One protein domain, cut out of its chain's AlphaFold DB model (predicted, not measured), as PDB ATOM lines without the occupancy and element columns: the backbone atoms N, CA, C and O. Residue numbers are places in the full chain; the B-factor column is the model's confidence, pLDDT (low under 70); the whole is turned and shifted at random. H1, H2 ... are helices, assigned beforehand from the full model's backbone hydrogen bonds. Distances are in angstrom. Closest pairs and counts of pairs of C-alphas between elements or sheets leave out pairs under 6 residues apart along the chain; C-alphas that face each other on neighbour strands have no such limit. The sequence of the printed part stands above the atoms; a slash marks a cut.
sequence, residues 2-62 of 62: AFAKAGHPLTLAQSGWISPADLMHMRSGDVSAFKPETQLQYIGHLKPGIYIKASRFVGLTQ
ATOM      1  N   ALA A   2     108.475 120.736 151.740       63.38
ATOM      2  CA  ALA A   2     107.362 121.669 151.963       63.38
ATOM      3  C   ALA A   2     107.049 121.902 153.459       63.38
ATOM      4  O   ALA A   2     106.800 123.033 153.852       63.38
ATOM      5  N   PHE A   3     107.175 120.870 154.301       66.19
ATOM      6  CA  PHE A   3     106.960 120.958 155.753       66.19
ATOM      7  C   PHE A   3     107.964 121.862 156.480       66.19
ATOM      8  O   PHE A   3     107.572 122.696 157.287       66.19
ATOM      9  N   ALA A   4     109.252 121.780 156.125       65.75
ATOM     10  CA  ALA A   4     110.266 122.688 156.669       65.75
ATOM     11  C   ALA A   4     109.994 124.151 156.271       65.75
ATOM     12  O   ALA A   4     110.196 125.058 157.069       65.75
ATOM     13  N   LYS A   5     109.478 124.382 155.052       71.56
ATOM     14  CA  LYS A   5     109.053 125.721 154.607       71.56
ATOM     15  C   LYS A   5     107.787 126.218 155.317       71.56
ATOM     16  O   LYS A   5     107.599 127.422 155.410       71.56
ATOM     17  N   ALA A   6     106.941 125.320 155.820       67.88
ATOM     18  CA  ALA A   6     105.718 125.647 156.552       67.88
ATOM     19  C   ALA A   6     105.951 125.916 158.057       67.88
ATOM     20  O   ALA A   6     104.985 126.022 158.810       67.88
ATOM     21  N   GLY A   7     107.211 125.981 158.513       72.25
ATOM     22  CA  GLY A   7     107.582 126.247 159.912       72.25
ATOM     23  C   GLY A   7     107.367 125.074 160.876       72.25
ATOM     24  O   GLY A   7     107.716 125.180 162.045       72.25
ATOM     25  N   HIS A   8     106.839 123.952 160.384       71.88
ATOM     26  CA  HIS A   8     106.504 122.771 161.179       71.88
ATOM     27  C   HIS A   8     107.211 121.554 160.568       71.88
ATOM     28  O   HIS A   8     106.632 120.847 159.734       71.88
ATOM     29  N   PRO A   9     108.502 121.346 160.885       74.06
ATOM     30  CA  PRO A   9     109.254 120.231 160.335       74.06
ATOM     31  C   PRO A   9     108.673 118.900 160.832       74.06
ATOM     32  O   PRO A   9     108.475 118.714 162.025       74.06
ATOM     33  N   LEU A  10     108.430 117.954 159.916       78.31
ATOM     34  CA  LEU A  10     107.981 116.596 160.276       78.31
ATOM     35  C   LEU A  10     109.040 115.813 161.058       78.31
ATOM     36  O   LEU A  10     108.724 114.958 161.882       78.31
ATOM     37  N   THR A  11     110.302 116.084 160.757       80.44
ATOM     38  CA  THR A  11     111.476 115.517 161.406       80.44
ATOM     39  C   THR A  11     112.627 116.508 161.253       80.44
ATOM     40  O   THR A  11     112.633 117.328 160.329       80.44
ATOM     41  N   LEU A  12     113.608 116.423 162.147       79.94
ATOM     42  CA  LEU A  12     114.846 117.200 162.083       79.94
ATOM     43  C   LEU A  12     115.868 116.609 161.097       79.94
ATOM     44  O   LEU A  12     116.916 117.210 160.860       79.94
ATOM     45  N   ALA A  13     115.576 115.443 160.510       78.25
ATOM     46  CA  ALA A  13     116.423 114.856 159.485       78.25
ATOM     47  C   ALA A  13     116.513 115.761 158.246       78.25
ATOM     48  O   ALA A  13     115.554 116.422 157.833       78.25
ATOM     49  N   GLN A  14     117.696 115.797 157.632       74.81
ATOM     50  CA  GLN A  14     117.923 116.613 156.447       74.81
ATOM     51  C   GLN A  14     117.059 116.118 155.283       74.81
ATOM     52  O   GLN A  14     116.996 114.928 154.994       74.81
ATOM     53  N   SER A  15     116.448 117.052 154.550       68.94
ATOM     54  CA  SER A  15     115.582 116.768 153.391       68.94
ATOM     55  C   SER A  15     116.206 115.832 152.348       68.94
ATOM     56  O   SER A  15     115.459 115.185 151.625       68.94
ATOM     57  N   GLY A  16     117.534 115.811 152.215       76.69
ATOM     58  CA  GLY A  16     118.240 114.944 151.264       76.69
ATOM     59  C   GLY A  16     118.391 113.491 151.722       76.69
ATOM     60  O   GLY A  16     118.827 112.662 150.936       76.69
ATOM     61  N   TRP A  17     118.037 113.191 152.973       76.25
ATOM     62  CA  TRP A  17     118.227 111.894 153.628       76.25
ATOM     63  C   TRP A  17     116.903 111.177 153.916       76.25
ATOM     64  O   TRP A  17     116.911 110.087 154.476       76.25
ATOM     65  N   ILE A  18     115.771 111.785 153.547       76.69
ATOM     66  CA  ILE A  18     114.429 111.237 153.759       76.69
ATOM     67  C   ILE A  18     113.884 110.769 152.415       76.69
ATOM     68  O   ILE A  18     113.650 111.576 151.510       76.69
ATOM     69  N   SER A  19     113.644 109.470 152.298       81.56
ATOM     70  CA  SER A  19     112.933 108.880 151.173       81.56
ATOM     71  C   SER A  19     111.409 108.961 151.377       81.56
ATOM     72  O   SER A  19     110.929 109.072 152.508       81.56
ATOM     73  N   PRO A  20     110.595 108.861 150.311       76.12
ATOM     74  CA  PRO A  20     109.140 108.790 150.456       76.12
ATOM     75  C   PRO A  20     108.657 107.610 151.316       76.12
ATOM     76  O   PRO A  20     107.605 107.709 151.945       76.12
ATOM     77  N   ALA A  21     109.418 106.511 151.363       81.81
ATOM     78  CA  ALA A  21     109.107 105.355 152.200       81.81
ATOM     79  C   ALA A  21     109.269 105.670 153.696       81.81
ATOM     80  O   ALA A  21     108.460 105.222 154.504       81.81
ATOM     81  N   ASP A  22     110.238 106.510 154.065       82.38
ATOM     82  CA  ASP A  22     110.440 106.923 155.460       82.38
ATOM     83  C   ASP A  22     109.231 107.688 156.005       82.38
ATOM     84  O   ASP A  22     108.837 107.493 157.151       82.38
ATOM     85  N   LEU A  23     108.565 108.490 155.164       79.88
ATOM     86  CA  LEU A  23     107.313 109.157 155.538       79.88
ATOM     87  C   LEU A  23     106.181 108.158 155.809       79.88
ATOM     88  O   LEU A  23     105.296 108.433 156.617       79.88
ATOM     89  N   MET A  24     106.188 107.005 155.136       83.31
ATOM     90  CA  MET A  24     105.200 105.954 155.363       83.31
ATOM     91  C   MET A  24     105.403 105.290 156.725       83.31
ATOM     92  O   MET A  24     104.419 105.032 157.405       83.31
ATOM     93  N   HIS A  25     106.655 105.098 157.144       84.12
ATOM     94  CA  HIS A  25     107.002 104.509 158.441       84.12
ATOM     95  C   HIS A  25     106.884 105.485 159.627       84.12
ATOM     96  O   HIS A  25     106.947 105.063 160.775       84.12
ATOM     97  N   MET A  26     106.686 106.787 159.388       85.31
ATOM     98  CA  MET A  26     106.421 107.793 160.436       85.31
ATOM     99  C   MET A  26     104.951 107.831 160.903       85.31
ATOM    100  O   MET A  26     104.545 108.734 161.646       85.31
ATOM    101  N   ARG A  27     104.124 106.888 160.446       83.38
ATOM    102  CA  ARG A  27     102.725 106.767 160.864       83.38
ATOM    103  C   ARG A  27     102.615 106.310 162.315       83.38
ATOM    104  O   ARG A  27     103.527 105.721 162.889       83.38
ATOM    105  N   SER A  28     101.462 106.584 162.914       75.69
ATOM    106  CA  SER A  28     101.157 106.065 164.247       75.69
ATOM    107  C   SER A  28     101.159 104.535 164.245       75.69
ATOM    108  O   SER A  28     100.439 103.920 163.462       75.69
ATOM    109  N   GLY A  29     101.978 103.941 165.114       77.25
ATOM    110  CA  GLY A  29     102.127 102.490 165.244       77.25
ATOM    111  C   GLY A  29     103.253 101.867 164.415       77.25
ATOM    112  O   GLY A  29     103.591 100.716 164.675       77.25
ATOM    113  N   ASP A  30     103.872 102.611 163.492       79.50
ATOM    114  CA  ASP A  30     104.998 102.119 162.692       79.50
ATOM    115  C   ASP A  30     106.356 102.458 163.337       79.50
ATOM    116  O   ASP A  30     106.513 103.443 164.066       79.50
ATOM    117  N   VAL A  31     107.363 101.617 163.069       77.38
ATOM    118  CA  VAL A  31     108.741 101.820 163.542       77.38
ATOM    119  C   VAL A  31     109.510 102.632 162.504       77.38
ATOM    120  O   VAL A  31     109.907 102.120 161.460       77.38
ATOM    121  N   SER A  32     109.735 103.910 162.804       80.12
ATOM    122  CA  SER A  32     110.491 104.817 161.939       80.12
ATOM    123  C   SER A  32     111.989 104.796 162.252       80.12
ATOM    124  O   SER A  32     112.391 104.843 163.415       80.12
ATOM    125  N   ALA A  33     112.820 104.821 161.206       80.81
ATOM    126  CA  ALA A  33     114.267 105.020 161.325       80.81
ATOM    127  C   ALA A  33     114.639 106.451 161.766       80.81
ATOM    128  O   ALA A  33     115.706 106.680 162.334       80.81
ATOM    129  N   PHE A  34     113.748 107.415 161.527       78.12
ATOM    130  CA  PHE A  34     113.924 108.818 161.893       78.12
ATOM    131  C   PHE A  34     112.914 109.216 162.957       78.12
ATOM    132  O   PHE A  34     111.738 108.875 162.849       78.12
ATOM    133  N   LYS A  35     113.341 109.996 163.953       80.81
ATOM    134  CA  LYS A  35     112.430 110.510 164.978       80.81
ATOM    135  C   LYS A  35     111.423 111.479 164.333       80.81
ATOM    136  O   LYS A  35     111.854 112.509 163.797       80.81
ATOM    137  N   PRO A  36     110.114 111.171 164.349       77.69
ATOM    138  CA  PRO A  36     109.104 112.124 163.928       77.69
ATOM    139  C   PRO A  36     108.879 113.141 165.052       77.69
ATOM    140  O   PRO A  36     108.742 112.770 166.217       77.69
ATOM    141  N   GLU A  37     108.827 114.424 164.705       81.31
ATOM    142  CA  GLU A  37     108.409 115.488 165.632       81.31
ATOM    143  C   GLU A  37     106.890 115.456 165.844       81.31
ATOM    144  O   GLU A  37     106.366 115.886 166.868       81.31
ATOM    145  N   THR A  38     106.148 114.926 164.870       71.69
ATOM    146  CA  THR A  38     104.697 114.755 164.942       71.69
ATOM    147  C   THR A  38     104.299 113.471 164.234       71.69
ATOM    148  O   THR A  38     104.784 113.172 163.144       71.69
ATOM    149  N   GLN A  39     103.410 112.705 164.861       73.25
ATOM    150  CA  GLN A  39     102.946 111.433 164.324       73.25
ATOM    151  C   GLN A  39     102.022 111.661 163.123       73.25
ATOM    152  O   GLN A  39     101.051 112.415 163.210       73.25
ATOM    153  N   LEU A  40     102.314 111.008 161.997       79.62
ATOM    154  CA  LEU A  40     101.501 111.152 160.793       79.62
ATOM    155  C   LEU A  40     100.246 110.276 160.875       79.62
ATOM    156  O   LEU A  40     100.309 109.100 161.240       79.62
ATOM    157  N   GLN A  41      99.106 110.837 160.471       78.81
ATOM    158  CA  GLN A  41      97.865 110.090 160.276       78.81
ATOM    159  C   GLN A  41      97.600 109.901 158.784       78.81
ATOM    160  O   GLN A  41      97.591 110.860 158.010       78.81
ATOM    161  N   TYR A  42      97.371 108.657 158.370       78.38
ATOM    162  CA  TYR A  42      96.954 108.371 157.004       78.38
ATOM    163  C   TYR A  42      95.452 108.626 156.851       78.38
ATOM    164  O   TYR A  42      94.636 107.908 157.419       78.38
ATOM    165  N   ILE A  43      95.093 109.635 156.055       77.94
ATOM    166  CA  ILE A  43      93.696 110.030 155.802       77.94
ATOM    167  C   ILE A  43      93.136 109.491 154.472       77.94
ATOM    168  O   ILE A  43      92.081 109.928 154.018       77.94
ATOM    169  N   GLY A  44      93.839 108.557 153.822       78.69
ATOM    170  CA  GLY A  44      93.483 108.042 152.497       78.69
ATOM    171  C   GLY A  44      94.174 108.770 151.339       78.69
ATOM    172  O   GLY A  44      95.071 109.594 151.523       78.69
ATOM    173  N   HIS A  45      93.760 108.444 150.113       79.38
ATOM    174  CA  HIS A  45      94.224 109.124 148.904       79.38
ATOM    175  C   HIS A  45      93.423 110.408 148.680       79.38
ATOM    176  O   HIS A  45      92.198 110.372 148.542       79.38
ATOM    177  N   LEU A  46      94.123 111.540 148.605       71.88
ATOM    178  CA  LEU A  46      93.507 112.812 148.242       71.88
ATOM    179  C   LEU A  46      93.000 112.729 146.795       71.88
ATOM    180  O   LEU A  46      93.773 112.475 145.872       71.88
ATOM    181  N   LYS A  47      91.691 112.924 146.591       72.50
ATOM    182  CA  LYS A  47      91.102 112.992 145.247       72.50
ATOM    183  C   LYS A  47      91.306 114.397 144.659       72.50
ATOM    184  O   LYS A  47      90.985 115.365 145.351       72.50
ATOM    185  N   PRO A  48      91.705 114.525 143.378       63.09
ATOM    186  CA  PRO A  48      91.910 115.803 142.680       63.09
ATOM    187  C   PRO A  48      90.786 116.848 142.761       63.09
ATOM    188  O   PRO A  48      91.053 118.023 142.549       63.09
ATOM    189  N   GLY A  49      89.553 116.465 143.117       62.06
ATOM    190  CA  GLY A  49      88.415 117.383 143.276       62.06
ATOM    191  C   GLY A  49      88.020 117.730 144.721       62.06
ATOM    192  O   GLY A  49      87.071 118.481 144.911       62.06
ATOM    193  N   ILE A  50      88.699 117.181 145.738       60.69
ATOM    194  CA  ILE A  50      88.364 117.344 147.174       60.69
ATOM    195  C   ILE A  50      89.537 118.014 147.915       60.69
ATOM    196  O   ILE A  50      89.766 117.786 149.100       60.69
ATOM    197  N   TYR A  51      90.332 118.842 147.229       60.00
ATOM    198  CA  TYR A  51      91.398 119.624 147.860       60.00
ATOM    199  C   TYR A  51      90.794 120.793 148.666       60.00
ATOM    200  O   TYR A  51      90.755 121.938 148.236       60.00
ATOM    201  N   ILE A  52      90.226 120.436 149.819       57.09
ATOM    202  CA  ILE A  52      90.140 121.161 151.091       57.09
ATOM    203  C   ILE A  52      90.523 122.654 151.062       57.09
ATOM    204  O   ILE A  52      91.667 123.016 150.794       57.09
ATOM    205  N   LYS A  53      89.575 123.498 151.511       52.19
ATOM    206  CA  LYS A  53      89.795 124.832 152.104       52.19
ATOM    207  C   LYS A  53      90.852 124.751 153.225       52.19
ATOM    208  O   LYS A  53      90.510 124.715 154.405       52.19
ATOM    209  N   ALA A  54      92.134 124.732 152.878       50.75
ATOM    210  CA  ALA A  54      93.234 124.706 153.843       50.75
ATOM    211  C   ALA A  54      93.304 125.992 154.694       50.75
ATOM    212  O   ALA A  54      93.846 125.988 155.793       50.75
ATOM    213  N   SER A  55      92.682 127.081 154.239       51.31
ATOM    214  CA  SER A  55      92.660 128.374 154.927       51.31
ATOM    215  C   SER A  55      91.699 128.467 156.122       51.31
ATOM    216  O   SER A  55      91.718 129.480 156.809       51.31
ATOM    217  N   ARG A  56      90.871 127.447 156.418       50.94
ATOM    218  CA  ARG A  56      89.959 127.493 157.586       50.94
ATOM    219  C   ARG A  56      90.577 126.967 158.891       50.94
ATOM    220  O   ARG A  56      90.021 127.235 159.948       50.94
ATOM    221  N   PHE A  57      91.700 126.249 158.838       51.84
ATOM    222  CA  PHE A  57      92.314 125.635 160.030       51.84
ATOM    223  C   PHE A  57      93.633 126.282 160.487       51.84
ATOM    224  O   PHE A  57      94.097 125.973 161.578       51.84
ATOM    225  N   VAL A  58      94.203 127.228 159.728       51.16
ATOM    226  CA  VAL A  58      95.319 128.076 160.197       51.16
ATOM    227  C   VAL A  58      94.740 129.392 160.709       51.16
ATOM    228  O   VAL A  58      94.775 130.423 160.048       51.16
ATOM    229  N   GLY A  59      94.091 129.310 161.865       48.31
ATOM    230  CA  GLY A  59      93.404 130.430 162.501       48.31
ATOM    231  C   GLY A  59      92.951 130.080 163.911       48.31
ATOM    232  O   GLY A  59      91.818 130.370 164.268       48.31
ATOM    233  N   LEU A  60      93.796 129.394 164.682       51.28
ATOM    234  CA  LEU A  60      93.599 129.177 166.116       51.28
ATOM    235  C   LEU A  60      94.952 129.131 166.829       51.28
ATOM    236  O   LEU A  60      95.361 128.081 167.298       51.28
ATOM    237  N   THR A  61      95.615 130.281 166.909       40.47
ATOM    238  CA  THR A  61      96.302 130.748 168.124       40.47
ATOM    239  C   THR A  61      96.370 132.271 168.034       40.47
ATOM    240  O   THR A  61      96.822 132.789 167.011       40.47
ATOM    241  N   GLN A  62      95.842 132.953 169.056       37.19
ATOM    242  CA  GLN A  62      95.994 134.399 169.253       37.19
ATOM    243  C   GLN A  62      97.461 134.793 169.423       37.19
ATOM    244  O   GLN A  62      98.228 133.936 169.919       37.19
TER     245      GLN A  62
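Overview. This is residues 2 to 62 of the 62 residues of the protein "Putative lipoprotein" of Escherichia coli (UniProt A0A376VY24). There is little regular structure: a body of loops, residues 2 to 42, holds two short helices, H1 and then H2, and a long tail, residues 43 to 62, sticks out from it. The printed part has 61 residues with no named strand; the class is all helix, but the named elements hold only 10 residues. The whole is loose, with a radius of gyration of the C-alphas of 13.6 A and spans of 33 by 30 by 23 A.

Arrangement. H1, residues 2 to 5, and H2, residues 20 to 25, are apart. A long link of 14 residues joins them. H1 is too short for an O i to N i+4 pair, and its one O i to N i+3 pair is within hydrogen-bond range; in H2 1 of 2 O i to N i+4 pairs and 3 of 3 O i to N i+3 pairs are.

Along the chain. H1 begins at C-alpha 2 (107.362, 121.669, 151.963) and is 5.1 A long from first to last C-alpha. H2 measures 9.3 A and ends at C-alpha 25 (107.002, 104.509, 158.441).

Size, cuts and confidence. The two C-alphas farthest apart, those of Ala 21 and Gln 62, are 36.1 A apart. Residues 26 to 62 hold no named element, and the printed part has no cut. Mean pLDDT of the printed part is 70.8; residues 2 to 4, 6, 15 and 48 to 62 are under 70.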